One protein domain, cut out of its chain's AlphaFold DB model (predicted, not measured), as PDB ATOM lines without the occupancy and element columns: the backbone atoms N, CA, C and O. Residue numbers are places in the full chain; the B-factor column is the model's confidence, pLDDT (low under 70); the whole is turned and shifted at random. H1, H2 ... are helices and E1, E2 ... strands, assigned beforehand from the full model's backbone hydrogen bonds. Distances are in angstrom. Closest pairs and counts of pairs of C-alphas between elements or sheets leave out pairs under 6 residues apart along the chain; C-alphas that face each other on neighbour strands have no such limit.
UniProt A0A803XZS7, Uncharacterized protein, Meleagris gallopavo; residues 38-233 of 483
ATOM      1  N   HIS A  38     218.166 206.768 118.569       71.75
ATOM      2  CA  HIS A  38     216.924 206.269 119.161       71.75
ATOM      3  C   HIS A  38     215.688 207.119 118.822       71.75
ATOM      4  O   HIS A  38     214.566 206.662 119.057       71.75
ATOM      5  N   SER A  39     215.843 208.337 118.293       84.12
ATOM      6  CA  SER A  39     214.734 209.148 117.773       84.12
ATOM      7  C   SER A  39     214.388 208.775 116.328       84.12
ATOM      8  O   SER A  39     213.208 208.609 116.016       84.12
ATOM      9  N   GLU A  40     215.390 208.559 115.470       89.62
ATOM     10  CA  GLU A  40     215.189 208.194 114.061       89.62
ATOM     11  C   GLU A  40     214.642 206.772 113.921       89.62
ATOM     12  O   GLU A  40     213.634 206.563 113.246       89.62
ATOM     13  N   GLU A  41     215.220 205.814 114.655       93.62
ATOM     14  CA  GLU A  41     214.716 204.440 114.758       93.62
ATOM     15  C   GLU A  41     213.247 204.411 115.207       93.62
ATOM     16  O   GLU A  41     212.419 203.697 114.641       93.62
ATOM     17  N   ARG A  42     212.889 205.246 116.190       95.00
ATOM     18  CA  ARG A  42     211.518 205.336 116.703       95.00
ATOM     19  C   ARG A  42     210.553 205.938 115.688       95.00
ATOM     20  O   ARG A  42     209.410 205.492 115.615       95.00
ATOM     21  N   VAL A  43     210.990 206.917 114.894       96.00
ATOM     22  CA  VAL A  43     210.197 207.433 113.768       96.00
ATOM     23  C   VAL A  43     210.005 206.339 112.713       96.00
ATOM     24  O   VAL A  43     208.866 206.094 112.331       96.00
ATOM     25  N   ALA A  44     211.059 205.622 112.314       96.62
ATOM     26  CA  ALA A  44     210.978 204.546 111.321       96.62
ATOM     27  C   ALA A  44     210.043 203.400 111.756       96.62
ATOM     28  O   ALA A  44     209.169 202.985 110.992       96.62
ATOM     29  N   VAL A  45     210.155 202.939 113.007       97.81
ATOM     30  CA  VAL A  45     209.281 201.894 113.567       97.81
ATOM     31  C   VAL A  45     207.817 202.339 113.594       97.81
ATOM     32  O   VAL A  45     206.943 201.571 113.198       97.81
ATOM     33  N   TRP A  46     207.511 203.572 114.010       97.81
ATOM     34  CA  TRP A  46     206.118 204.040 114.054       97.81
ATOM     35  C   TRP A  46     205.548 204.453 112.691       97.81
ATOM     36  O   TRP A  46     204.338 204.338 112.490       97.81
ATOM     37  N   ASP A  47     206.392 204.838 111.734       97.75
ATOM     38  CA  ASP A  47     206.019 204.962 110.323       97.75
ATOM     39  C   ASP A  47     205.604 203.597 109.743       97.75
ATOM     40  O   ASP A  47     204.574 203.506 109.072       97.75
ATOM     41  N   ALA A  48     206.348 202.526 110.055       98.06
ATOM     42  CA  ALA A  48     206.002 201.157 109.666       98.06
ATOM     43  C   ALA A  48     204.717 200.656 110.356       98.06
ATOM     44  O   ALA A  48     203.856 200.073 109.696       98.06
ATOM     45  N   VAL A  49     204.521 200.950 111.651       98.25
ATOM     46  CA  VAL A  49     203.243 200.691 112.349       98.25
ATOM     47  C   VAL A  49     202.082 201.408 111.658       98.25
ATOM     48  O   VAL A  49     201.030 200.804 111.451       98.25
ATOM     49  N   ALA A  50     202.245 202.681 111.284       97.69
ATOM     50  CA  ALA A  50     201.189 203.445 110.627       97.69
ATOM     51  C   ALA A  50     200.876 202.918 109.213       97.69
ATOM     52  O   ALA A  50     199.704 202.847 108.841       97.69
ATOM     53  N   ALA A  51     201.886 202.481 108.451       97.69
ATOM     54  CA  ALA A  51     201.689 201.804 107.169       97.69
ATOM     55  C   ALA A  51     200.901 200.490 107.331       97.69
ATOM     56  O   ALA A  51     199.843 200.338 106.721       97.69
ATOM     57  N   TYR A  52     201.338 199.610 108.240       97.38
ATOM     58  CA  TYR A  52     200.663 198.344 108.539       97.38
ATOM     59  C   TYR A  52     199.205 198.556 108.978       97.38
ATOM     60  O   TYR A  52     198.288 197.962 108.412       97.38
ATOM     61  N   VAL A  53     198.961 199.449 109.947       97.12
ATOM     62  CA  VAL A  53     197.604 199.769 110.425       97.12
ATOM     63  C   VAL A  53     196.730 200.280 109.278       97.12
ATOM     64  O   VAL A  53     195.601 199.821 109.124       97.12
ATOM     65  N   ARG A  54     197.242 201.184 108.436       96.00
ATOM     66  CA  ARG A  54     196.535 201.688 107.250       96.00
ATOM     67  C   ARG A  54     196.171 200.564 106.277       96.00
ATOM     68  O   ARG A  54     195.066 200.579 105.744       96.00
ATOM     69  N   GLU A  55     197.067 199.616 106.031       95.62
ATOM     70  CA  GLU A  55     196.853 198.516 105.084       95.62
ATOM     71  C   GLU A  55     195.851 197.478 105.601       95.62
ATOM     72  O   GLU A  55     194.914 197.144 104.876       95.62
ATOM     73  N   GLN A  56     195.940 197.070 106.870       94.75
ATOM     74  CA  GLN A  56     194.927 196.203 107.490       94.75
ATOM     75  C   GLN A  56     193.549 196.881 107.541       94.75
ATOM     76  O   GLN A  56     192.540 196.272 107.173       94.75
ATOM     77  N   LEU A  57     193.503 198.173 107.897       93.94
ATOM     78  CA  LEU A  57     192.269 198.959 107.863       93.94
ATOM     79  C   LEU A  57     191.722 199.123 106.443       93.94
ATOM     80  O   LEU A  57     190.509 199.205 106.288       93.94
ATOM     81  N   LEU A  58     192.537 199.146 105.388       93.56
ATOM     82  CA  LEU A  58     192.007 199.080 104.024       93.56
ATOM     83  C   LEU A  58     191.425 197.685 103.757       93.56
ATOM     84  O   LEU A  58     190.250 197.595 103.403       93.56
ATOM     85  N   GLY A  59     192.170 196.623 104.078       91.44
ATOM     86  CA  GLY A  59     191.786 195.203 103.988       91.44
ATOM     87  C   GLY A  59     190.693 194.714 104.953       91.44
ATOM     88  O   GLY A  59     190.609 193.521 105.224       91.44
ATOM     89  N   HIS A  60     189.845 195.607 105.470       88.81
ATOM     90  CA  HIS A  60     188.696 195.315 106.345       88.81
ATOM     91  C   HIS A  60     189.005 194.724 107.734       88.81
ATOM     92  O   HIS A  60     188.075 194.503 108.517       88.81
ATOM     93  N   LYS A  61     190.280 194.588 108.105       91.38
ATOM     94  CA  LYS A  61     190.741 194.072 109.400       91.38
ATOM     95  C   LYS A  61     190.947 195.187 110.430       91.38
ATOM     96  O   LYS A  61     191.271 196.321 110.082       91.38
ATOM     97  N   GLY A  62     190.750 194.855 111.705       92.12
ATOM     98  CA  GLY A  62     191.169 195.696 112.828       92.12
ATOM     99  C   GLY A  62     192.579 195.319 113.295       92.12
ATOM    100  O   GLY A  62     192.983 194.171 113.130       92.12
ATOM    101  N   VAL A  63     193.311 196.263 113.896       95.25
ATOM    102  CA  VAL A  63     194.661 196.039 114.454       95.25
ATOM    103  C   VAL A  63     194.725 196.450 115.918       95.25
ATOM    104  O   VAL A  63     194.401 197.587 116.264       95.25
ATOM    105  N   TRP A  64     195.198 195.555 116.781       95.00
ATOM    106  CA  TRP A  64     195.420 195.817 118.201       95.00
ATOM    107  C   TRP A  64     196.908 195.998 118.500       95.00
ATOM    108  O   TRP A  64     197.722 195.113 118.246       95.00
ATOM    109  N   ILE A  65     197.259 197.144 119.083       95.19
ATOM    110  CA  ILE A  65     198.607 197.448 119.562       95.19
ATOM    111  C   ILE A  65     198.602 197.336 121.097       95.19
ATOM    112  O   ILE A  65     197.988 198.181 121.766       95.19
ATOM    113  N   PRO A  66     199.282 196.327 121.680       89.38
ATOM    114  CA  PRO A  66     199.332 196.116 123.124       89.38
ATOM    115  C   PRO A  66     199.679 197.385 123.908       89.38
ATOM    116  O   PRO A  66     200.588 198.133 123.553       89.38
ATOM    117  N   THR A  67     198.943 197.634 124.995       89.56
ATOM    118  CA  THR A  67     199.038 198.818 125.886       89.56
ATOM    119  C   THR A  67     198.767 200.200 125.262       89.56
ATOM    120  O   THR A  67     198.641 201.164 126.016       89.56
ATOM    121  N   PHE A  68     198.611 200.312 123.937       93.00
ATOM    122  CA  PHE A  68     198.363 201.572 123.221       93.00
ATOM    123  C   PHE A  68     196.888 201.746 122.837       93.00
ATOM    124  O   PHE A  68     196.246 202.715 123.246       93.00
ATOM    125  N   GLY A  69     196.315 200.786 122.106       93.31
ATOM    126  CA  GLY A  69     194.922 200.841 121.659       93.31
ATOM    127  C   GLY A  69     194.610 199.877 120.519       93.31
ATOM    128  O   GLY A  69     195.463 199.092 120.108       93.31
ATOM    129  N   SER A  70     193.390 199.941 119.999       93.25
ATOM    130  CA  SER A  70     192.971 199.224 118.790       93.25
ATOM    131  C   SER A  70     192.469 200.184 117.718       93.25
ATOM    132  O   SER A  70     191.852 201.205 118.016       93.25
ATOM    133  N   PHE A  71     192.724 199.837 116.462       94.31
ATOM    134  CA  PHE A  71     192.175 200.484 115.279       94.31
ATOM    135  C   PHE A  71     191.173 199.547 114.614       94.31
ATOM    136  O   PHE A  71     191.458 198.362 114.455       94.31
ATOM    137  N   ASP A  72     190.036 200.076 114.176       93.12
ATOM    138  CA  ASP A  72     189.051 199.337 113.384       93.12
ATOM    139  C   ASP A  72     188.258 200.292 112.468       93.12
ATOM    140  O   ASP A  72     188.465 201.508 112.484       93.12
ATOM    141  N   THR A  73     187.338 199.764 111.658       92.25
ATOM    142  CA  THR A  73     186.341 200.556 110.928       92.25
ATOM    143  C   THR A  73     184.921 200.078 111.210       92.25
ATOM    144  O   THR A  73     184.609 198.913 110.953       92.25
ATOM    145  N   ILE A  74     184.047 201.001 111.602       90.38
ATOM    146  CA  ILE A  74     182.602 200.769 111.740       90.38
ATOM    147  C   ILE A  74     181.846 201.233 110.489       90.38
ATOM    148  O   ILE A  74     182.354 202.034 109.701       90.38
ATOM    149  N   SER A  75     180.600 200.788 110.335       90.62
ATOM    150  CA  SER A  75     179.615 201.515 109.529       90.62
ATOM    151  C   SER A  75     179.094 202.698 110.346       90.62
ATOM    152  O   SER A  75     178.693 202.516 111.493       90.62
ATOM    153  N   LYS A  76     179.114 203.908 109.777       90.06
ATOM    154  CA  LYS A  76     178.610 205.129 110.412       90.06
ATOM    155  C   LYS A  76     177.689 205.882 109.460       90.06
ATOM    156  O   LYS A  76     178.114 206.354 108.406       90.06
ATOM    157  N   ASP A  77     176.435 206.008 109.869       91.25
ATOM    158  CA  ASP A  77     175.381 206.635 109.081       91.25
ATOM    159  C   ASP A  77     175.390 208.153 109.250       91.25
ATOM    160  O   ASP A  77     175.197 208.691 110.343       91.25
ATOM    161  N   ILE A  78     175.611 208.862 108.144       90.12
ATOM    162  CA  ILE A  78     175.682 210.320 108.120       90.12
ATOM    163  C   ILE A  78     174.434 210.872 107.439       90.12
ATOM    164  O   ILE A  78     174.248 210.741 106.231       90.12
ATOM    165  N   ARG A  79     173.568 211.509 108.234       89.75
ATOM    166  CA  ARG A  79     172.354 212.180 107.752       89.75
ATOM    167  C   ARG A  79     172.738 213.473 107.025       89.75
ATOM    168  O   ARG A  79     173.466 214.299 107.573       89.75
ATOM    169  N   THR A  80     172.239 213.648 105.807       86.50
ATOM    170  CA  THR A  80     172.412 214.851 104.977       86.50
ATOM    171  C   THR A  80     171.066 215.306 104.408       86.50
ATOM    172  O   THR A  80     170.061 214.617 104.575       86.50
ATOM    173  N   ALA A  81     171.033 216.456 103.725       82.69
ATOM    174  CA  ALA A  81     169.827 216.937 103.041       82.69
ATOM    175  C   ALA A  81     169.311 215.959 101.964       82.69
ATOM    176  O   ALA A  81     168.112 215.894 101.722       82.69
ATOM    177  N   ASP A  82     170.207 215.164 101.372       82.31
ATOM    178  CA  ASP A  82     169.913 214.198 100.307       82.31
ATOM    179  C   ASP A  82     169.465 212.829 100.871       82.31
ATOM    180  O   ASP A  82     169.319 211.863 100.125       82.31
ATOM    181  N   GLY A  83     169.321 212.714 102.198       87.44
ATOM    182  CA  GLY A  83     169.115 211.457 102.917       87.44
ATOM    183  C   GLY A  83     170.350 210.984 103.695       87.44
ATOM    184  O   GLY A  83     171.314 211.726 103.915       87.44
ATOM    185  N   THR A  84     170.304 209.737 104.167       91.56
ATOM    186  CA  THR A  84     171.363 209.124 104.985       91.56
ATOM    187  C   THR A  84     172.387 208.401 104.113       91.56
ATOM    188  O   THR A  84     172.029 207.559 103.295       91.56
ATOM    189  N   VAL A  85     173.673 208.683 104.326       91.06
ATOM    190  CA  VAL A  85     174.788 208.012 103.651       91.06
ATOM    191  C   VAL A  85     175.567 207.175 104.662       91.06
ATOM    192  O   VAL A  85     176.249 207.721 105.530       91.06
ATOM    193  N   ALA A  86     175.514 205.853 104.510       92.50
ATOM    194  CA  ALA A  86     176.379 204.931 105.237       92.50
ATOM    195  C   ALA A  86     177.835 205.072 104.753       92.50
ATOM    196  O   ALA A  86     178.165 204.716 103.610       92.50
ATOM    197  N   LEU A  87     178.709 205.592 105.621       92.19
ATOM    198  CA  LEU A  87     180.159 205.574 105.435       92.19
ATOM    199  C   LEU A  87     180.787 204.395 106.176       92.19
ATOM    200  O   LEU A  87     180.368 204.029 107.269       92.19
ATOM    201  N   ARG A  88     181.892 203.889 105.631       92.44
ATOM    202  CA  ARG A  88     182.869 203.122 106.403       92.44
ATOM    203  C   ARG A  88     183.777 204.114 107.135       92.44
ATOM    204  O   ARG A  88     184.455 204.899 106.482       92.44
ATOM    205  N   TRP A  89     183.764 204.130 108.463       92.38
ATOM    206  CA  TRP A  89     184.432 205.151 109.278       92.38
ATOM    207  C   TRP A  89     185.521 204.537 110.168       92.38
ATOM    208  O   TRP A  89     185.226 203.577 110.883       92.38
ATOM    209  N   PRO A  90     186.768 205.048 110.156       93.81
ATOM    210  CA  PRO A  90     187.819 204.553 111.033       93.81
ATOM    211  C   PRO A  90     187.600 205.017 112.476       93.81
ATOM    212  O   PRO A  90     187.232 206.162 112.729       93.81
ATOM    213  N   VAL A  91     187.872 204.128 113.424       91.19
ATOM    214  CA  VAL A  91     187.810 204.375 114.868       91.19
ATOM    215  C   VAL A  91     189.121 203.902 115.484       91.19
ATOM    216  O   VAL A  91     189.637 202.844 115.123       91.19
ATOM    217  N   PHE A  92     189.661 204.676 116.423       92.62
ATOM    218  CA  PHE A  92     190.746 204.229 117.293       92.62
ATOM    219  C   PHE A  92     190.275 204.261 118.746       92.62
ATOM    220  O   PHE A  92     189.906 205.317 119.260       92.62
ATOM    221  N   GLN A  93     190.307 203.110 119.413       90.38
ATOM    222  CA  GLN A  93     190.031 203.001 120.837       90.38
ATOM    223  C   GLN A  93     191.339 203.014 121.627       90.38
ATOM    224  O   GLN A  93     192.115 202.057 121.599       90.38
ATOM    225  N   LEU A  94     191.556 204.086 122.390       90.00
ATOM    226  CA  LEU A  94     192.660 204.186 123.342       90.00
ATOM    227  C   LEU A  94     192.569 203.064 124.397       90.00
ATOM    228  O   LEU A  94     191.494 202.806 124.950       90.00
ATOM    229  N   ALA A  95     193.691 202.404 124.698       89.12
ATOM    230  CA  ALA A  95     193.709 201.268 125.618       89.12
ATOM    231  C   ALA A  95     193.292 201.651 127.053       89.12
ATOM    232  O   ALA A  95     193.503 202.774 127.521       89.12
ATOM    233  N   ARG A  96     192.685 200.693 127.774       83.75
ATOM    234  CA  ARG A  96     192.079 200.925 129.103       83.75
ATOM    235  C   ARG A  96     193.078 201.459 130.136       83.75
ATOM    236  O   ARG A  96     192.697 202.306 130.935       83.75
ATOM    237  N   ASN A  97     194.338 201.023 130.085       82.31
ATOM    238  CA  ASN A  97     195.424 201.530 130.930       82.31
ATOM    239  C   ASN A  97     195.648 203.038 130.719       82.31
ATOM    240  O   ASN A  97     195.589 203.796 131.684       82.31
ATOM    241  N   LEU A  98     195.827 203.490 129.471       81.75
ATOM    242  CA  LEU A  98     196.013 204.914 129.156       81.75
ATOM    243  C   LEU A  98     194.759 205.741 129.491       81.75
ATOM    244  O   LEU A  98     194.873 206.854 129.985       81.75
ATOM    245  N   ARG A  99     193.549 205.199 129.309       78.62
ATOM    246  CA  ARG A  99     192.311 205.888 129.724       78.62
ATOM    247  C   ARG A  99     192.208 206.074 131.240       78.62
ATOM    248  O   ARG A  99     191.892 207.171 131.697       78.62
ATOM    249  N   ALA A 100     192.460 205.010 132.005       70.12
ATOM    250  CA  ALA A 100     192.271 204.992 133.454       70.12
ATOM    251  C   ALA A 100     193.237 205.931 134.193       70.12
ATOM    252  O   ALA A 100     192.823 206.602 135.133       70.12
ATOM    253  N   MET A 101     194.494 206.030 133.744       62.88
ATOM    254  CA  MET A 101     195.519 206.857 134.401       62.88
ATOM    255  C   MET A 101     195.288 208.375 134.287       62.88
ATOM    256  O   MET A 101     195.949 209.131 134.994       62.88
ATOM    257  N   HIS A 102     194.386 208.832 133.409       61.59
ATOM    258  CA  HIS A 102     194.236 210.255 133.056       61.59
ATOM    259  C   HIS A 102     192.788 210.765 133.141       61.59
ATOM    260  O   HIS A 102     192.486 211.848 132.644       61.59
ATOM    261  N   HIS A 103     191.882 209.980 133.741       62.94
ATOM    262  CA  HIS A 103     190.441 210.270 133.824       62.94
ATOM    263  C   HIS A 103     189.806 210.665 132.473       62.94
ATOM    264  O   HIS A 103     188.833 211.423 132.431       62.94
ATOM    265  N   LEU A 104     190.358 210.162 131.360       67.69
ATOM    266  CA  LEU A 104     189.886 210.502 130.020       67.69
ATOM    267  C   LEU A 104     188.445 210.026 129.874       67.69
ATOM    268  O   LEU A 104     188.146 208.849 130.112       67.69
ATOM    269  N   LYS A 105     187.555 210.943 129.473       59.84
ATOM    270  CA  LYS A 105     186.142 210.624 129.229       59.84
ATOM    271  C   LYS A 105     186.065 209.407 128.310       59.84
ATOM    272  O   LYS A 105     186.672 209.407 127.240       59.84
ATOM    273  N   SER A 106     185.344 208.367 128.738       52.31
ATOM    274  CA  SER A 106     185.128 207.208 127.876       52.31
ATOM    275  C   SER A 106     184.424 207.674 126.614       52.31
ATOM    276  O   SER A 106     183.378 208.321 126.703       52.31
ATOM    277  N   ASP A 107     184.979 207.314 125.463       53.41
ATOM    278  CA  ASP A 107     184.267 207.488 124.210       53.41
ATOM    279  C   ASP A 107     182.960 206.679 124.260       53.41
ATOM    280  O   ASP A 107     182.905 205.611 124.886       53.41
ATOM    281  N   LYS A 108     181.897 207.228 123.667       47.31
ATOM    282  CA  LYS A 108     180.562 206.610 123.658       47.31
ATOM    283  C   LYS A 108     180.416 205.572 122.549       47.31
ATOM    284  O   LYS A 108     179.523 204.735 122.627       47.31
ATOM    285  N   GLU A 109     181.274 205.621 121.534       52.47
ATOM    286  CA  GLU A 109     181.194 204.740 120.370       52.47
ATOM    287  C   GLU A 109     181.956 203.427 120.631       52.47
ATOM    288  O   GLU A 109     183.089 203.197 120.197       52.47
ATOM    289  N   SER A 110     181.332 202.551 121.423       48.69
ATOM    290  CA  SER A 110     181.809 201.185 121.636       48.69
ATOM    291  C   SER A 110     181.717 200.377 120.339       48.69
ATOM    292  O   SER A 110     180.620 200.203 119.807       48.69
ATOM    293  N   LEU A 111     182.850 199.844 119.867       53.53
ATOM    294  CA  LEU A 111     182.886 198.813 118.825       53.53
ATOM    295  C   LEU A 111     181.942 197.653 119.181       53.53
ATOM    296  O   LEU A 111     181.785 197.308 120.356       53.53
ATOM    297  N   SER A 112     181.342 197.033 118.164       47.28
ATOM    298  CA  SER A 112     180.543 195.822 118.345       47.28
ATOM    299  C   SER A 112     181.417 194.697 118.908       47.28
ATOM    300  O   SER A 112     182.513 194.432 118.415       47.28
ATOM    301  N   ALA A 113     180.928 194.009 119.942       45.53
ATOM    302  CA  ALA A 113     181.699 193.054 120.748       45.53
ATOM    303  C   ALA A 113     182.045 191.721 120.039       45.53
ATOM    304  O   ALA A 113     182.353 190.730 120.697       45.53
ATOM    305  N   HIS A 114     181.957 191.685 118.707       48.22
ATOM    306  CA  HIS A 114     181.983 190.472 117.884       48.22
ATOM    307  C   HIS A 114     182.940 190.551 116.689       48.22
ATOM    308  O   HIS A 114     183.009 189.599 115.916       48.22
ATOM    309  N   LYS A 115     183.671 191.659 116.512       63.78
ATOM    310  CA  LYS A 115     184.723 191.735 115.497       63.78
ATOM    311  C   LYS A 115     186.084 191.485 116.135       63.78
ATOM    312  O   LYS A 115     186.521 192.245 116.996       63.78
ATOM    313  N   GLU A 116     186.742 190.416 115.703       65.94
ATOM    314  CA  GLU A 116     188.101 190.101 116.126       65.94
ATOM    315  C   GLU A 116     189.095 191.122 115.549       65.94
ATOM    316  O   GLU A 116     188.982 191.562 114.400       65.94
ATOM    317  N   VAL A 117     190.042 191.550 116.384       82.38
ATOM    318  CA  VAL A 117     191.018 192.599 116.075       82.38
ATOM    319  C   VAL A 117     192.401 191.962 116.135       82.38
ATOM    320  O   VAL A 117     192.849 191.566 117.210       82.38
ATOM    321  N   GLU A 118     193.078 191.849 114.991       87.06
ATOM    322  CA  GLU A 118     194.338 191.108 114.894       87.06
ATOM    323  C   GLU A 118     195.457 191.812 115.687       87.06
ATOM    324  O   GLU A 118     195.643 193.028 115.546       87.06
ATOM    325  N   PRO A 119     196.235 191.092 116.519       92.50
ATOM    326  CA  PRO A 119     197.405 191.660 117.178       92.50
ATOM    327  C   PRO A 119     198.427 192.199 116.169       92.50
ATOM    328  O   PRO A 119     198.659 191.611 115.112       92.50
ATOM    329  N   LEU A 120     199.080 193.311 116.511       95.00
ATOM    330  CA  LEU A 120     200.138 193.909 115.701       95.00
ATOM    331  C   LEU A 120     201.275 192.904 115.449       95.00
ATOM    332  O   LEU A 120     201.988 192.505 116.372       95.00
ATOM    333  N   LYS A 121     201.494 192.552 114.180       95.25
ATOM    334  CA  LYS A 121     202.594 191.682 113.762       95.25
ATOM    335  C   LYS A 121     203.933 192.418 113.823       95.25
ATOM    336  O   LYS A 121     204.384 193.025 112.854       95.25
ATOM    337  N   TYR A 122     204.589 192.329 114.976       95.06
ATOM    338  CA  TYR A 122     205.902 192.930 115.220       95.06
ATOM    339  C   TYR A 122     206.982 192.527 114.199       95.06
ATOM    340  O   TYR A 122     207.904 193.302 113.984       95.06
ATOM    341  N   SER A 123     206.888 191.351 113.565       95.50
ATOM    342  CA  SER A 123     207.837 190.882 112.542       95.50
ATOM    343  C   SER A 123     207.730 191.677 111.240       95.50
ATOM    344  O   SER A 123     208.732 192.213 110.776       95.50
ATOM    345  N   GLU A 124     206.520 191.818 110.696       96.44
ATOM    346  CA  GLU A 124     206.254 192.602 109.479       96.44
ATOM    347  C   GLU A 124     206.613 194.086 109.690       96.44
ATOM    348  O   GLU A 124     207.270 194.695 108.847       96.44
ATOM    349  N   VAL A 125     206.283 194.643 110.863       97.31
ATOM    350  CA  VAL A 125     206.663 196.014 111.254       97.31
ATOM    351  C   VAL A 125     208.182 196.181 111.383       97.31
ATOM    352  O   VAL A 125     208.727 197.171 110.900       97.31
ATOM    353  N   ALA A 126     208.874 195.241 112.033       96.31
ATOM    354  CA  ALA A 126     210.320 195.319 112.234       96.31
ATOM    355  C   ALA A 126     211.085 195.209 110.906       96.31
ATOM    356  O   ALA A 126     211.991 196.006 110.667       96.31
ATOM    357  N   ALA A 127     210.663 194.306 110.013       97.19
ATOM    358  CA  ALA A 127     211.216 194.182 108.667       97.19
ATOM    359  C   ALA A 127     211.020 195.468 107.845       97.19
ATOM    360  O   ALA A 127     211.978 195.978 107.270       97.19
ATOM    361  N   ALA A 128     209.813 196.047 107.849       96.88
ATOM    362  CA  ALA A 128     209.525 197.305 107.154       96.88
ATOM    363  C   ALA A 128     210.284 198.522 107.731       96.88
ATOM    364  O   ALA A 128     210.520 199.493 107.014       96.88
ATOM    365  N   ALA A 129     210.677 198.470 109.006       96.50
ATOM    366  CA  ALA A 129     211.508 199.477 109.669       96.50
ATOM    367  C   ALA A 129     213.019 199.158 109.650       96.50
ATOM    368  O   ALA A 129     213.796 199.907 110.240       96.50
ATOM    369  N   SER A 130     213.445 198.066 109.002       96.38
ATOM    370  CA  SER A 130     214.838 197.587 108.957       96.38
ATOM    371  C   SER A 130     215.486 197.357 110.337       96.38
ATOM    372  O   SER A 130     216.678 197.603 110.523       96.38
ATOM    373  N   VAL A 131     214.716 196.865 111.314       95.38
ATOM    374  CA  VAL A 131     215.191 196.502 112.667       95.38
ATOM    375  C   VAL A 131     214.904 195.035 112.995       95.38
ATOM    376  O   VAL A 131     214.091 194.379 112.349       95.38
ATOM    377  N   THR A 132     215.543 194.492 114.036       96.38
ATOM    378  CA  THR A 132     215.216 193.142 114.526       96.38
ATOM    379  C   THR A 132     213.855 193.122 115.233       96.38
ATOM    380  O   THR A 132     213.432 194.120 115.820       96.38
ATOM    381  N   TRP A 133     213.176 191.968 115.237       95.88
ATOM    382  CA  TRP A 133     211.861 191.790 115.878       95.88
ATOM    383  C   TRP A 133     211.828 192.264 117.340       95.88
ATOM    384  O   TRP A 133     210.947 193.039 117.719       95.88
ATOM    385  N   GLN A 134     212.820 191.866 118.150       96.19
ATOM    386  CA  GLN A 134     212.926 192.307 119.548       96.19
ATOM    387  C   GLN A 134     213.087 193.828 119.650       96.19
ATOM    388  O   GLN A 134     212.427 194.464 120.468       96.19
ATOM    389  N   ARG A 135     213.920 194.428 118.792       94.75
ATOM    390  CA  ARG A 135     214.183 195.871 118.784       94.75
ATOM    391  C   ARG A 135     212.934 196.669 118.392       94.75
ATOM    392  O   ARG A 135     212.601 197.630 119.078       94.75
ATOM    393  N   GLY A 136     212.161 196.201 117.408       95.50
ATOM    394  CA  GLY A 136     210.842 196.752 117.073       95.50
ATOM    395  C   GLY A 136     209.819 196.637 118.217       95.50
ATOM    396  O   GLY A 136     209.182 197.632 118.573       95.50
ATOM    397  N   LYS A 137     209.702 195.453 118.844       95.12
ATOM    398  CA  LYS A 137     208.824 195.183 120.009       95.12
ATOM    399  C   LYS A 137     209.143 196.137 121.172       95.12
ATOM    400  O   LYS A 137     208.252 196.851 121.639       95.12
ATOM    401  N   THR A 138     210.417 196.236 121.547       95.69
ATOM    402  CA  THR A 138     210.925 197.124 122.606       95.69
ATOM    403  C   THR A 138     210.773 198.607 122.256       95.69
ATOM    404  O   THR A 138     210.360 199.396 123.104       95.69
ATOM    405  N   CYS A 139     211.031 199.015 121.009       95.56
ATOM    406  CA  CYS A 139     210.851 200.398 120.560       95.56
ATOM    407  C   CYS A 139     209.393 200.867 120.718       95.56
ATOM    408  O   CYS A 139     209.134 201.949 121.259       95.56
ATOM    409  N   ILE A 140     208.424 200.035 120.320       95.88
ATOM    410  CA  ILE A 140     206.992 200.315 120.501       95.88
ATOM    411  C   ILE A 140     206.654 200.415 121.994       95.88
ATOM    412  O   ILE A 140     206.096 201.430 122.414       95.88
ATOM    413  N   GLN A 141     207.051 199.430 122.807       94.81
ATOM    414  CA  GLN A 141     206.804 199.421 124.256       94.81
ATOM    415  C   GLN A 141     207.377 200.667 124.955       94.81
ATOM    416  O   GLN A 141     206.648 201.359 125.669       94.81
ATOM    417  N   ASN A 142     208.635 201.021 124.678       94.69
ATOM    418  CA  ASN A 142     209.285 202.212 125.228       94.69
ATOM    419  C   ASN A 142     208.584 203.506 124.789       94.69
ATOM    420  O   ASN A 142     208.442 204.434 125.583       94.69
ATOM    421  N   THR A 143     208.075 203.569 123.554       95.31
ATOM    422  CA  THR A 143     207.310 204.735 123.082       95.31
ATOM    423  C   THR A 143     205.978 204.882 123.824       95.31
ATOM    424  O   THR A 143     205.603 205.995 124.191       95.31
ATOM    425  N   VAL A 144     205.275 203.777 124.095       94.12
ATOM    426  CA  VAL A 144     204.023 203.794 124.872       94.12
ATOM    427  C   VAL A 144     204.288 204.119 126.349       94.12
ATOM    428  O   VAL A 144     203.499 204.834 126.970       94.12
ATOM    429  N   ALA A 145     205.421 203.682 126.906       92.75
ATOM    430  CA  ALA A 145     205.863 204.064 128.246       92.75
ATOM    431  C   ALA A 145     206.190 205.570 128.347       92.75
ATOM    432  O   ALA A 145     205.752 206.229 129.291       92.75
ATOM    433  N   LEU A 146     206.876 206.143 127.350       92.69
ATOM    434  CA  LEU A 146     207.120 207.588 127.256       92.69
ATOM    435  C   LEU A 146     205.815 208.386 127.105       92.69
ATOM    436  O   LEU A 146     205.641 209.400 127.781       92.69
ATOM    437  N   LEU A 147     204.875 207.914 126.277       92.38
ATOM    438  CA  LEU A 147     203.538 208.508 126.134       92.38
ATOM    439  C   LEU A 147     202.794 208.519 127.476       92.38
ATOM    440  O   LEU A 147     202.326 209.566 127.912       92.38
ATOM    441  N   SER A 148     202.749 207.370 128.157       90.69
ATOM    442  CA  SER A 148     202.198 207.224 129.510       90.69
ATOM    443  C   SER A 148     202.834 208.214 130.496       90.69
ATOM    444  O   SER A 148     202.120 208.857 131.260       90.69
ATOM    445  N   SER A 149     204.155 208.411 130.440       90.31
ATOM    446  CA  SER A 149     204.864 209.372 131.295       90.31
ATOM    447  C   SER A 149     204.439 210.827 131.039       90.31
ATOM    448  O   SER A 149     204.050 211.520 131.979       90.31
ATOM    449  N   CYS A 150     204.409 211.277 129.778       89.75
ATOM    450  CA  CYS A 150     203.962 212.634 129.423       89.75
ATOM    451  C   CYS A 150     202.492 212.902 129.778       89.75
ATOM    452  O   CYS A 150     202.137 214.010 130.173       89.75
ATOM    453  N   LEU A 151     201.625 211.894 129.669       87.75
ATOM    454  CA  LEU A 151     200.230 212.034 130.079       87.75
ATOM    455  C   LEU A 151     200.090 212.062 131.616       87.75
ATOM    456  O   LEU A 151     199.252 212.798 132.135       87.75
ATOM    457  N   LYS A 152     200.942 211.340 132.367       86.44
ATOM    458  CA  LYS A 152     200.999 211.410 133.845       86.44
ATOM    459  C   LYS A 152     201.465 212.773 134.357       86.44
ATOM    460  O   LYS A 152     200.964 213.224 135.381       86.44
ATOM    461  N   SER A 153     202.380 213.441 133.655       86.12
ATOM    462  CA  SER A 153     202.809 214.811 133.976       86.12
ATOM    463  C   SER A 153     201.833 215.897 133.493       86.12
ATOM    464  O   SER A 153     202.094 217.084 133.697       86.12
ATOM    465  N   GLY A 154     200.709 215.523 132.868       84.94
ATOM    466  CA  GLY A 154     199.708 216.462 132.357       84.94
ATOM    467  C   GLY A 154     200.160 217.247 131.120       84.94
ATOM    468  O   GLY A 154     199.582 218.293 130.811       84.94
ATOM    469  N   GLU A 155     201.190 216.784 130.406       88.12
ATOM    470  CA  GLU A 155     201.594 217.405 129.147       88.12
ATOM    471  C   GLU A 155     200.549 217.135 128.057       88.12
ATOM    472  O   GLU A 155     200.044 216.025 127.903       88.12
ATOM    473  N   ASN A 156     200.241 218.155 127.252       90.25
ATOM    474  CA  ASN A 156     199.424 217.957 126.057       90.25
ATOM    475  C   ASN A 156     200.272 217.212 125.015       90.25
ATOM    476  O   ASN A 156     201.390 217.639 124.705       90.25
ATOM    477  N   VAL A 157     199.744 216.124 124.457       91.69
ATOM    478  CA  VAL A 157     200.478 215.249 123.532       91.69
ATOM    479  C   VAL A 157     199.783 215.200 122.177       91.69
ATOM    480  O   VAL A 157     198.557 215.130 122.092       91.69
ATOM    481  N   ALA A 158     200.575 215.196 121.108       93.75
ATOM    482  CA  ALA A 158     200.121 214.849 119.770       93.75
ATOM    483  C   ALA A 158     200.916 213.654 119.243       93.75
ATOM    484  O   ALA A 158     202.132 213.734 119.075       93.75
ATOM    485  N   PHE A 159     200.228 212.550 118.973       95.12
ATOM    486  CA  PHE A 159     200.814 211.348 118.394       95.12
ATOM    487  C   PHE A 159     200.519 211.319 116.898       95.12
ATOM    488  O   PHE A 159     199.377 211.112 116.489       95.12
ATOM    489  N   VAL A 160     201.534 211.568 116.073       95.00
ATOM    490  CA  VAL A 160     201.398 211.592 114.615       95.00
ATOM    491  C   VAL A 160     201.520 210.170 114.074       95.00
ATOM    492  O   VAL A 160     202.503 209.483 114.330       95.00
ATOM    493  N   LEU A 161     200.524 209.743 113.300       95.75
ATOM    494  CA  LEU A 161     200.517 208.481 112.567       95.75
ATOM    495  C   LEU A 161     200.565 208.806 111.075       95.75
ATOM    496  O   LEU A 161     199.596 209.326 110.507       95.75
ATOM    497  N   LYS A 162     201.715 208.549 110.448       95.12
ATOM    498  CA  LYS A 162     201.977 208.859 109.037       95.12
ATOM    499  C   LYS A 162     200.897 208.271 108.131       95.12
ATOM    500  O   LYS A 162     200.450 207.146 108.322       95.12
ATOM    501  N   ASP A 163     200.430 209.075 107.181       94.06
ATOM    502  CA  ASP A 163     199.339 208.749 106.252       94.06
ATOM    503  C   ASP A 163     197.995 208.309 106.881       94.06
ATOM    504  O   ASP A 163     197.092 207.928 106.138       94.06
ATOM    505  N   ILE A 164     197.817 208.429 108.208       95.50
ATOM    506  CA  ILE A 164     196.550 208.210 108.929       95.50
ATOM    507  C   ILE A 164     196.022 209.528 109.515       95.50
ATOM    508  O   ILE A 164     194.924 209.968 109.167       95.50
ATOM    509  N   GLY A 165     196.787 210.176 110.399       94.94
ATOM    510  CA  GLY A 165     196.329 211.358 111.131       94.94
ATOM    511  C   GLY A 165     197.157 211.699 112.372       94.94
ATOM    512  O   GLY A 165     198.351 211.413 112.450       94.94
ATOM    513  N   VAL A 166     196.504 212.325 113.352       95.00
ATOM    514  CA  VAL A 166     197.074 212.737 114.638       95.00
ATOM    515  C   VAL A 166     196.104 212.381 115.766       95.00
ATOM    516  O   VAL A 166     194.942 212.792 115.743       95.00
ATOM    517  N   LEU A 167     196.589 211.650 116.771       93.88
ATOM    518  CA  LEU A 167     195.895 211.457 118.047       93.88
ATOM    519  C   LEU A 167     196.248 212.637 118.964       93.88
ATOM    520  O   LEU A 167     197.429 212.939 119.138       93.88
ATOM    521  N   LEU A 168     195.257 213.309 119.539       91.69
ATOM    522  CA  LEU A 168     195.431 214.496 120.375       91.69
ATOM    523  C   LEU A 168     194.968 214.215 121.803       91.69
ATOM    524  O   LEU A 168     193.829 213.817 122.031       91.69
ATOM    525  N   PHE A 169     195.843 214.497 122.761       90.25
ATOM    526  CA  PHE A 169     195.576 214.431 124.191       90.25
ATOM    527  C   PHE A 169     195.698 215.854 124.744       90.25
ATOM    528  O   PHE A 169     196.785 216.438 124.700       90.25
ATOM    529  N   GLN A 170     194.593 216.445 125.204       86.50
ATOM    530  CA  GLN A 170     194.572 217.820 125.718       86.50
ATOM    531  C   GLN A 170     193.843 217.867 127.064       86.50
ATOM    532  O   GLN A 170     192.628 217.695 127.142       86.50
ATOM    533  N   GLY A 171     194.596 218.068 128.148       80.25
ATOM    534  CA  GLY A 171     194.078 217.918 129.511       80.25
ATOM    535  C   GLY A 171     193.418 216.548 129.721       80.25
ATOM    536  O   GLY A 171     194.069 215.516 129.608       80.25
ATOM    537  N   MET A 172     192.112 216.548 130.004       78.69
ATOM    538  CA  MET A 172     191.307 215.343 130.268       78.69
ATOM    539  C   MET A 172     190.477 214.882 129.048       78.69
ATOM    540  O   MET A 172     189.509 214.130 129.205       78.69
ATOM    541  N   THR A 173     190.809 215.335 127.832       83.62
ATOM    542  CA  THR A 173     190.153 214.886 126.591       83.62
ATOM    543  C   THR A 173     191.117 214.211 125.621       83.62
ATOM    544  O   THR A 173     192.314 214.504 125.564       83.62
ATOM    545  N   PHE A 174     190.548 213.287 124.848       87.50
ATOM    546  CA  PHE A 174     191.197 212.565 123.768       87.50
ATOM    547  C   PHE A 174     190.399 212.795 122.480       87.50
ATOM    548  O   PHE A 174     189.177 212.663 122.488       87.50
ATOM    549  N   GLU A 175     191.079 213.139 121.391       89.38
ATOM    550  CA  GLU A 175     190.495 213.302 120.057       89.38
ATOM    551  C   GLU A 175     191.372 212.618 119.006       89.38
ATOM    552  O   GLU A 175     192.595 212.566 119.135       89.38
ATOM    553  N   VAL A 176     190.764 212.171 117.909       91.56
ATOM    554  CA  VAL A 176     191.487 211.702 116.721       91.56
ATOM    555  C   VAL A 176     191.143 212.607 115.549       91.56
ATOM    556  O   VAL A 176     189.968 212.829 115.268       91.56
ATOM    557  N   ARG A 177     192.157 213.120 114.848       93.12
ATOM    558  CA  ARG A 177     191.967 213.891 113.611       93.12
ATOM    559  C   ARG A 177     192.704 213.215 112.469       93.12
ATOM    560  O   ARG A 177     193.886 212.907 112.587       93.12
ATOM    561  N   TYR A 178     192.014 212.983 111.363       95.00
ATOM    562  CA  TYR A 178     192.508 212.192 110.240       95.00
ATOM    563  C   TYR A 178     192.996 213.076 109.091       95.00
ATOM    564  O   TYR A 178     192.510 214.194 108.890       95.00
ATOM    565  N   TYR A 179     193.938 212.570 108.297       95.06
ATOM    566  CA  TYR A 179     194.274 213.196 107.022       95.06
ATOM    567  C   TYR A 179     193.157 212.950 106.003       95.06
ATOM    568  O   TYR A 179     192.570 211.868 105.945       95.06
ATOM    569  N   TYR A 180     192.887 213.950 105.161       93.31
ATOM    570  CA  TYR A 180     191.850 213.863 104.128       93.31
ATOM    571  C   TYR A 180     192.053 212.648 103.205       93.31
ATOM    572  O   TYR A 180     191.123 211.876 102.984       93.31
ATOM    573  N   ASP A 181     193.289 212.423 102.757       93.81
ATOM    574  CA  ASP A 181     193.667 211.328 101.853       93.81
ATOM    575  C   ASP A 181     193.497 209.929 102.483       93.81
ATOM    576  O   ASP A 181     193.424 208.934 101.762       93.81
ATOM    577  N   PHE A 182     193.435 209.840 103.818       95.06
ATOM    578  CA  PHE A 182     193.149 208.602 104.547       95.06
ATOM    579  C   PHE A 182     191.643 208.331 104.592       95.06
ATOM    580  O   PHE A 182     191.198 207.257 104.183       95.06
ATOM    581  N   LEU A 183     190.842 209.323 105.007       93.94
ATOM    582  CA  LEU A 183     189.381 209.194 105.010       93.94
ATOM    583  C   LEU A 183     188.818 208.995 103.599       93.94
ATOM    584  O   LEU A 183     187.927 208.173 103.420       93.94
ATOM    585  N   GLU A 184     189.369 209.653 102.573       94.19
ATOM    586  CA  GLU A 184     188.927 209.459 101.185       94.19
ATOM    587  C   GLU A 184     189.102 208.000 100.709       94.19
ATOM    588  O   GLU A 184     188.286 207.511  99.922       94.19
ATOM    589  N   LYS A 185     190.117 207.284 101.219       94.94
ATOM    590  CA  LYS A 185     190.341 205.858 100.936       94.94
ATOM    591  C   LYS A 185     189.439 204.948 101.776       94.94
ATOM    592  O   LYS A 185     188.805 204.064 101.212       94.94
ATOM    593  N   ILE A 186     189.346 205.171 103.092       94.12
ATOM    594  CA  ILE A 186     188.557 204.318 104.004       94.12
ATOM    595  C   ILE A 186     187.044 204.472 103.773       94.12
ATOM    596  O   ILE A 186     186.327 203.475 103.708       94.12
ATOM    597  N   CYS A 187     186.553 205.704 103.617       92.56
ATOM    598  CA  CYS A 187     185.127 206.014 103.472       92.56
ATOM    599  C   CYS A 187     184.586 205.826 102.043       92.56
ATOM    600  O   CYS A 187     183.369 205.845 101.841       92.56
ATOM    601  N   GLY A 188     185.471 205.672 101.054       92.19
ATOM    602  CA  GLY A 188     185.139 205.642  99.632       92.19
ATOM    603  C   GLY A 188     185.001 207.043  99.024       92.19
ATOM    604  O   GLY A 188     184.195 207.866  99.466       92.19
ATOM    605  N   LYS A 189     185.771 207.298  97.962       91.00
ATOM    606  CA  LYS A 189     186.031 208.633  97.397       91.00
ATOM    607  C   LYS A 189     184.792 209.474  97.094       91.00
ATOM    608  O   LYS A 189     184.717 210.628  97.508       91.00
ATOM    609  N   GLU A 190     183.817 208.911  96.384       90.62
ATOM    610  CA  GLU A 190     182.562 209.611  96.089       90.62
ATOM    611  C   GLU A 190     181.727 209.875  97.343       90.62
ATOM    612  O   GLU A 190     181.299 211.007  97.565       90.62
ATOM    613  N   LYS A 191     181.482 208.834  98.152       90.94
ATOM    614  CA  LYS A 191     180.618 208.917  99.336       90.94
ATOM    615  C   LYS A 191     181.150 209.960 100.313       90.94
ATOM    616  O   LYS A 191     180.396 210.821 100.756       90.94
ATOM    617  N   PHE A 192     182.460 209.943 100.569       92.75
ATOM    618  CA  PHE A 192     183.113 210.925 101.427       92.75
ATOM    619  C   PHE A 192     182.988 212.348 100.873       92.75
ATOM    620  O   PHE A 192     182.537 213.234 101.594       92.75
ATOM    621  N   ARG A 193     183.280 212.573  99.581       91.06
ATOM    622  CA  ARG A 193     183.134 213.897  98.940       91.06
ATOM    623  C   ARG A 193     181.700 214.433  98.991       91.06
ATOM    624  O   ARG A 193     181.521 215.628  99.204       91.06
ATOM    625  N   LYS A 194     180.691 213.571  98.833       88.44
ATOM    626  CA  LYS A 194     179.268 213.955  98.886       88.44
ATOM    627  C   LYS A 194     178.856 214.472 100.276       88.44
ATOM    628  O   LYS A 194     178.068 215.413 100.348       88.44
ATOM    629  N   VAL A 195     179.425 213.937 101.365       91.69
ATOM    630  CA  VAL A 195     179.047 214.321 102.744       91.69
ATOM    631  C   VAL A 195     179.994 215.314 103.430       91.69
ATOM    632  O   VAL A 195     179.526 216.168 104.180       91.69
ATOM    633  N   VAL A 196     181.305 215.268 103.159       90.25
ATOM    634  CA  VAL A 196     182.333 216.068 103.865       90.25
ATOM    635  C   VAL A 196     182.123 217.580 103.731       90.25
ATOM    636  O   VAL A 196     182.445 218.334 104.645       90.25
ATOM    637  N   PHE A 197     181.530 218.029 102.622       85.44
ATOM    638  CA  PHE A 197     181.191 219.437 102.396       85.44
ATOM    639  C   PHE A 197     179.807 219.832 102.935       85.44
ATOM    640  O   PHE A 197     179.565 221.016 103.158       85.44
ATOM    641  N   LYS A 198     178.908 218.863 103.162       88.44
ATOM    642  CA  LYS A 198     177.537 219.089 103.663       88.44
ATOM    643  C   LYS A 198     177.433 219.025 105.190       88.44
ATOM    644  O   LYS A 198     176.460 219.518 105.751       88.44
ATOM    645  N   VAL A 199     178.415 218.425 105.866       89.06
ATOM    646  CA  VAL A 199     178.355 218.095 107.298       89.06
ATOM    647  C   VAL A 199     179.556 218.709 108.037       89.06
ATOM    648  O   VAL A 199     180.637 218.120 108.041       89.06
ATOM    649  N   PRO A 200     179.401 219.886 108.684       87.00
ATOM    650  CA  PRO A 200     180.533 220.666 109.192       87.00
ATOM    651  C   PRO A 200     181.454 219.944 110.184       87.00
ATOM    652  O   PRO A 200     182.660 220.160 110.137       87.00
ATOM    653  N   TRP A 201     180.931 219.057 111.040       87.56
ATOM    654  CA  TRP A 201     181.755 218.359 112.040       87.56
ATOM    655  C   TRP A 201     182.792 217.410 111.413       87.56
ATOM    656  O   TRP A 201     183.858 217.210 111.993       87.56
ATOM    657  N   LEU A 202     182.560 216.908 110.190       89.75
ATOM    658  CA  LEU A 202     183.568 216.142 109.446       89.75
ATOM    659  C   LEU A 202     184.807 216.986 109.115       89.75
ATOM    660  O   LEU A 202     185.911 216.452 109.051       89.75
ATOM    661  N   LEU A 203     184.650 218.303 108.941       89.06
ATOM    662  CA  LEU A 203     185.766 219.213 108.674       89.06
ATOM    663  C   LEU A 203     186.638 219.444 109.911       89.06
ATOM    664  O   LEU A 203     187.823 219.742 109.760       89.06
ATOM    665  N   ASP A 204     186.086 219.291 111.117       87.62
ATOM    666  CA  ASP A 204     186.824 219.405 112.381       87.62
ATOM    667  C   ASP A 204     187.544 218.114 112.785       87.62
ATOM    668  O   ASP A 204     188.621 218.187 113.379       87.62
ATOM    669  N   MET A 205     187.070 216.962 112.303       88.50
ATOM    670  CA  MET A 205     187.825 215.700 112.315       88.50
ATOM    671  C   MET A 205     188.994 215.672 111.309       88.50
ATOM    672  O   MET A 205     189.783 214.727 111.328       88.50
ATOM    673  N   LEU A 206     189.129 216.669 110.423       91.44
ATOM    674  CA  LEU A 206     190.165 216.724 109.386       91.44
ATOM    675  C   LEU A 206     191.360 217.617 109.756       91.44
ATOM    676  O   LEU A 206     191.210 218.780 110.139       91.44
ATOM    677  N   VAL A 207     192.566 217.094 109.519       90.06
ATOM    678  CA  VAL A 207     193.852 217.800 109.653       90.06
ATOM    679  C   VAL A 207     194.617 217.820 108.319       90.06
ATOM    680  O   VAL A 207     194.519 216.902 107.505       90.06
ATOM    681  N   SER A 208     195.380 218.891 108.069       85.75
ATOM    682  CA  SER A 208     196.291 218.994 106.918       85.75
ATOM    683  C   SER A 208     197.683 218.484 107.288       85.75
ATOM    684  O   SER A 208     198.230 218.899 108.307       85.75
ATOM    685  N   GLN A 209     198.290 217.677 106.411       82.56
ATOM    686  CA  GLN A 209     199.690 217.234 106.513       82.56
ATOM    687  C   GLN A 209     200.702 218.400 106.539       82.56
ATOM    688  O   GLN A 209     201.833 218.222 106.975       82.56
ATOM    689  N   VAL A 210     200.309 219.589 106.059       75.69
ATOM    690  CA  VAL A 210     201.178 220.775 105.901       75.69
ATOM    691  C   VAL A 210     200.930 221.824 107.004       75.69
ATOM    692  O   VAL A 210     201.478 222.924 106.968       75.69
ATOM    693  N   ALA A 211     200.067 221.533 107.983       74.88
ATOM    694  CA  ALA A 211     199.842 222.403 109.135       74.88
ATOM    695  C   ALA A 211     200.767 221.999 110.303       74.88
ATOM    696  O   ALA A 211     200.826 220.813 110.626       74.88
ATOM    697  N   PRO A 212     201.454 222.942 110.981       76.75
ATOM    698  CA  PRO A 212     202.237 222.620 112.171       76.75
ATOM    699  C   PRO A 212     201.363 221.971 113.250       76.75
ATOM    700  O   PRO A 212     200.320 222.513 113.614       76.75
ATOM    701  N   VAL A 213     201.806 220.839 113.803       80.56
ATOM    702  CA  VAL A 213     201.051 220.062 114.806       80.56
ATOM    703  C   VAL A 213     200.699 220.919 116.032       80.56
ATOM    704  O   VAL A 213     199.580 220.856 116.537       80.56
ATOM    705  N   ALA A 214     201.597 221.826 116.432       76.62
ATOM    706  CA  ALA A 214     201.372 222.827 117.480       76.62
ATOM    707  C   ALA A 214     200.126 223.722 117.272       76.62
ATOM    708  O   ALA A 214     199.564 224.214 118.248       76.62
ATOM    709  N   SER A 215     199.643 223.899 116.034       80.62
ATOM    710  CA  SER A 215     198.401 224.633 115.721       80.62
ATOM    711  C   SER A 215     197.115 223.899 116.132       80.62
ATOM    712  O   SER A 215     196.039 224.490 116.080       80.62
ATOM    713  N   LEU A 216     197.202 222.620 116.515       79.81
ATOM    714  CA  LEU A 216     196.064 221.808 116.961       79.81
ATOM    715  C   LEU A 216     195.766 221.973 118.463       79.81
ATOM    716  O   LEU A 216     194.691 221.568 118.911       79.81
ATOM    717  N   ALA A 217     196.695 222.558 119.227       76.25
ATOM    718  CA  ALA A 217     196.598 222.731 120.673       76.25
ATOM    719  C   ALA A 217     196.129 224.132 121.072       76.25
ATOM    720  O   ALA A 217     196.714 225.132 120.653       76.25
ATOM    721  N   LEU A 218     195.150 224.211 121.979       68.44
ATOM    722  CA  LEU A 218     194.671 225.490 122.528       68.44
ATOM    723  C   LEU A 218     195.761 226.243 123.317       68.44
ATOM    724  O   LEU A 218     195.780 227.471 123.344       68.44
ATOM    725  N   SER A 219     196.689 225.506 123.931       70.00
ATOM    726  CA  SER A 219     197.836 226.037 124.680       70.00
ATOM    727  C   SER A 219     199.036 226.412 123.798       70.00
ATOM    728  O   SER A 219     199.976 227.045 124.285       70.00
ATOM    729  N   GLY A 220     199.050 225.983 122.530       68.50
ATOM    730  CA  GLY A 220     200.200 226.097 121.631       68.50
ATOM    731  C   GLY A 220     201.459 225.347 122.092       68.50
ATOM    732  O   GLY A 220     202.535 225.627 121.569       68.50
ATOM    733  N   ARG A 221     201.360 224.437 123.074       81.06
ATOM    734  CA  ARG A 221     202.470 223.624 123.604       81.06
ATOM    735  C   ARG A 221     202.121 222.143 123.498       81.06
ATOM    736  O   ARG A 221     201.100 221.736 124.049       81.06
ATOM    737  N   LEU A 222     202.962 221.359 122.829       87.88
ATOM    738  CA  LEU A 222     202.768 219.918 122.633       87.88
ATOM    739  C   LEU A 222     204.077 219.143 122.764       87.88
ATOM    740  O   LEU A 222     205.106 219.591 122.261       87.88
ATOM    741  N   VAL A 223     204.011 217.935 123.322       90.50
ATOM    742  CA  VAL A 223     204.995 216.882 123.031       90.50
ATOM    743  C   VAL A 223     204.522 216.134 121.783       90.50
ATOM    744  O   VAL A 223     203.387 215.659 121.742       90.50
ATOM    745  N   VAL A 224     205.362 216.055 120.751       92.31
ATOM    746  CA  VAL A 224     205.016 215.449 119.457       92.31
ATOM    747  C   VAL A 224     205.696 214.091 119.309       92.31
ATOM    748  O   VAL A 224     206.918 214.010 119.207       92.31
ATOM    749  N   PHE A 225     204.900 213.026 119.277       93.94
ATOM    750  CA  PHE A 225     205.325 211.642 119.046       93.94
ATOM    751  C   PHE A 225     205.153 211.257 117.562       93.94
ATOM    752  O   PHE A 225     204.289 211.836 116.898       93.94
ATOM    753  N   PRO A 226     205.925 210.286 117.029       91.31
ATOM    754  CA  PRO A 226     206.953 209.479 117.710       91.31
ATOM    755  C   PRO A 226     208.271 210.222 118.001       91.31
ATOM    756  O   PRO A 226     209.002 209.819 118.900       91.31
ATOM    757  N   MET A 227     208.547 211.338 117.317       87.38
ATOM    758  CA  MET A 227     209.811 212.100 117.397       87.38
ATOM    759  C   MET A 227     210.217 212.564 118.817       87.38
ATOM    760  O   MET A 227     211.386 212.837 119.063       87.38
ATOM    761  N   PHE A 228     209.267 212.644 119.754       83.38
ATOM    762  CA  PHE A 228     209.427 213.137 121.130       83.38
ATOM    763  C   PHE A 228     209.928 214.594 121.219       83.38
ATOM    764  O   PHE A 228     210.643 214.990 122.137       83.38
ATOM    765  N   GLN A 229     209.525 215.430 120.261       83.00
ATOM    766  CA  GLN A 229     209.920 216.838 120.199       83.00
ATOM    767  C   GLN A 229     208.904 217.732 120.926       83.00
ATOM    768  O   GLN A 229     207.705 217.658 120.653       83.00
ATOM    769  N   LYS A 230     209.366 218.629 121.807       80.94
ATOM    770  CA  LYS A 230     208.502 219.656 122.420       80.94
ATOM    771  C   LYS A 230     208.333 220.837 121.459       80.94
ATOM    772  O   LYS A 230     209.275 221.591 121.230       80.94
ATOM    773  N   GLN A 231     207.139 220.989 120.888       75.94
ATOM    774  CA  GLN A 231     206.802 222.082 119.975       75.94
ATOM    775  C   GLN A 231     206.050 223.208 120.690       75.94
ATOM    776  O   GLN A 231     205.154 222.975 121.505       75.94
ATOM    777  N   PHE A 232     206.398 224.440 120.321       66.62
ATOM    778  CA  PHE A 232     205.820 225.674 120.839       66.62
ATOM    779  C   PHE A 232     205.366 226.548 119.667       66.62
ATOM    780  O   PHE A 232     206.156 226.826 118.767       66.62
ATOM    781  N   VAL A 233     204.124 227.033 119.686       62.00
ATOM    782  CA  VAL A 233     203.710 228.153 118.828       62.00
ATOM    783  C   VAL A 233     204.315 229.436 119.412       62.00
ATOM    784  O   VAL A 233     204.014 229.760 120.566       62.00
TER     785      VAL A 233
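AT A GLANCE: This is residues 38 to 233 of the 483 residues of an uncharacterized protein of Meleagris gallopavo (UniProt A0A803XZS7). The long helix H1 packs on two sheets: a four-strand sheet whose long hairpin E2 and E3 reaches to one end of the longest axis, with H6 across it, and a strongly twisted five-strand sheet with H4 over one face and short H8 over the other. The 196 printed residues include eight named helices and nine named strands, in the order H1 E1 E2 E3 H2 E4 H3 H4 E5 E6 E7 H5 H6 H7 H8 E8 E9. The sheets, E3 E2 E1 E4 and E7 E6 E5 E8 E9, are each mixed, and the class is mixed, helices and strands. The whole is compact, radius of gyration of the C-alphas 16.7 A, spans 51 by 37 by 32 A.

HOW THE PARTS SIT: H1, residues 38 to 58, is the hub and lies over E1, residues 62 to 65, and E2, residues 69 to 80, at a height of 12.4 A over the sheet; the closest C-alphas of H1 and E1 are Val 53 and Val 63, 6.2 A. E1, E2 and E3, residues 83 to 94, form a meander of antiparallel hairpins, with N 63 and O 71 at 2.9 A and N 76 and O 87 at 2.8 A. H2, residues 96 to 100, only grazes this sheet; E4, residues 117 to 119, is parallel to E1, with N 64 and O 118 at 2.8 A. H3, residues 122 to 128, touches H1 about perpendicular at 76 degrees, closest C-alphas Ala 48 and Val 125, 5.4 A. H4, residues 133 to 152, touches H1 at 83 degrees, about perpendicular, closest C-alphas Arg 42 and Cys 139, 6.3 A, and lies over E5, residues 157 to 161, and E8, residues 221 to 225. E5, E6, residues 165 to 170, and E7, residues 173 to 179, form a second meander, with N 159 and O 167 at 2.8 A. E8 is parallel to E5, with N 158 and O 223 at 2.9 A, and forms a hairpin with E9, residues 229 to 232. H5, residues 180 to 186, only just touches H1, with 3 pairs of C-alphas within 8 A; H6, residues 189 to 196, runs across E3 at 84 degrees on the local plane. H7, residues 200 to 204, only grazes the five-strand sheet; H8, residues 213 to 216, is on the opposite face from H4. O i to N i+4 pairs are within hydrogen-bond range throughout H2, H3, H4 and H6, in 16 of 17 in H1, 2 of 3 in H5 and 0 of 1 in H7, where 2 of 2 O i to N i+3 pairs are; H8 is too short for one.

IN THESE COORDINATES: H1 spans 30.0 A from C-alpha 38 at (216.924, 206.269, 119.161), H4 28.7 A, E2 31.3 A and E3 32.0 A; E9 ends at C-alpha 232, (205.820, 225.674, 120.839).

THE WHOLE: The C-alphas of Ala 81 and Thr 132, 52.5 A, are the farthest apart. The printed part has no cut; the link from H2 to E4 is long, 16 residues. Mean pLDDT of the printed part is 87.2; residues 101 to 116, 218, 220, 232 and 233 are under 70.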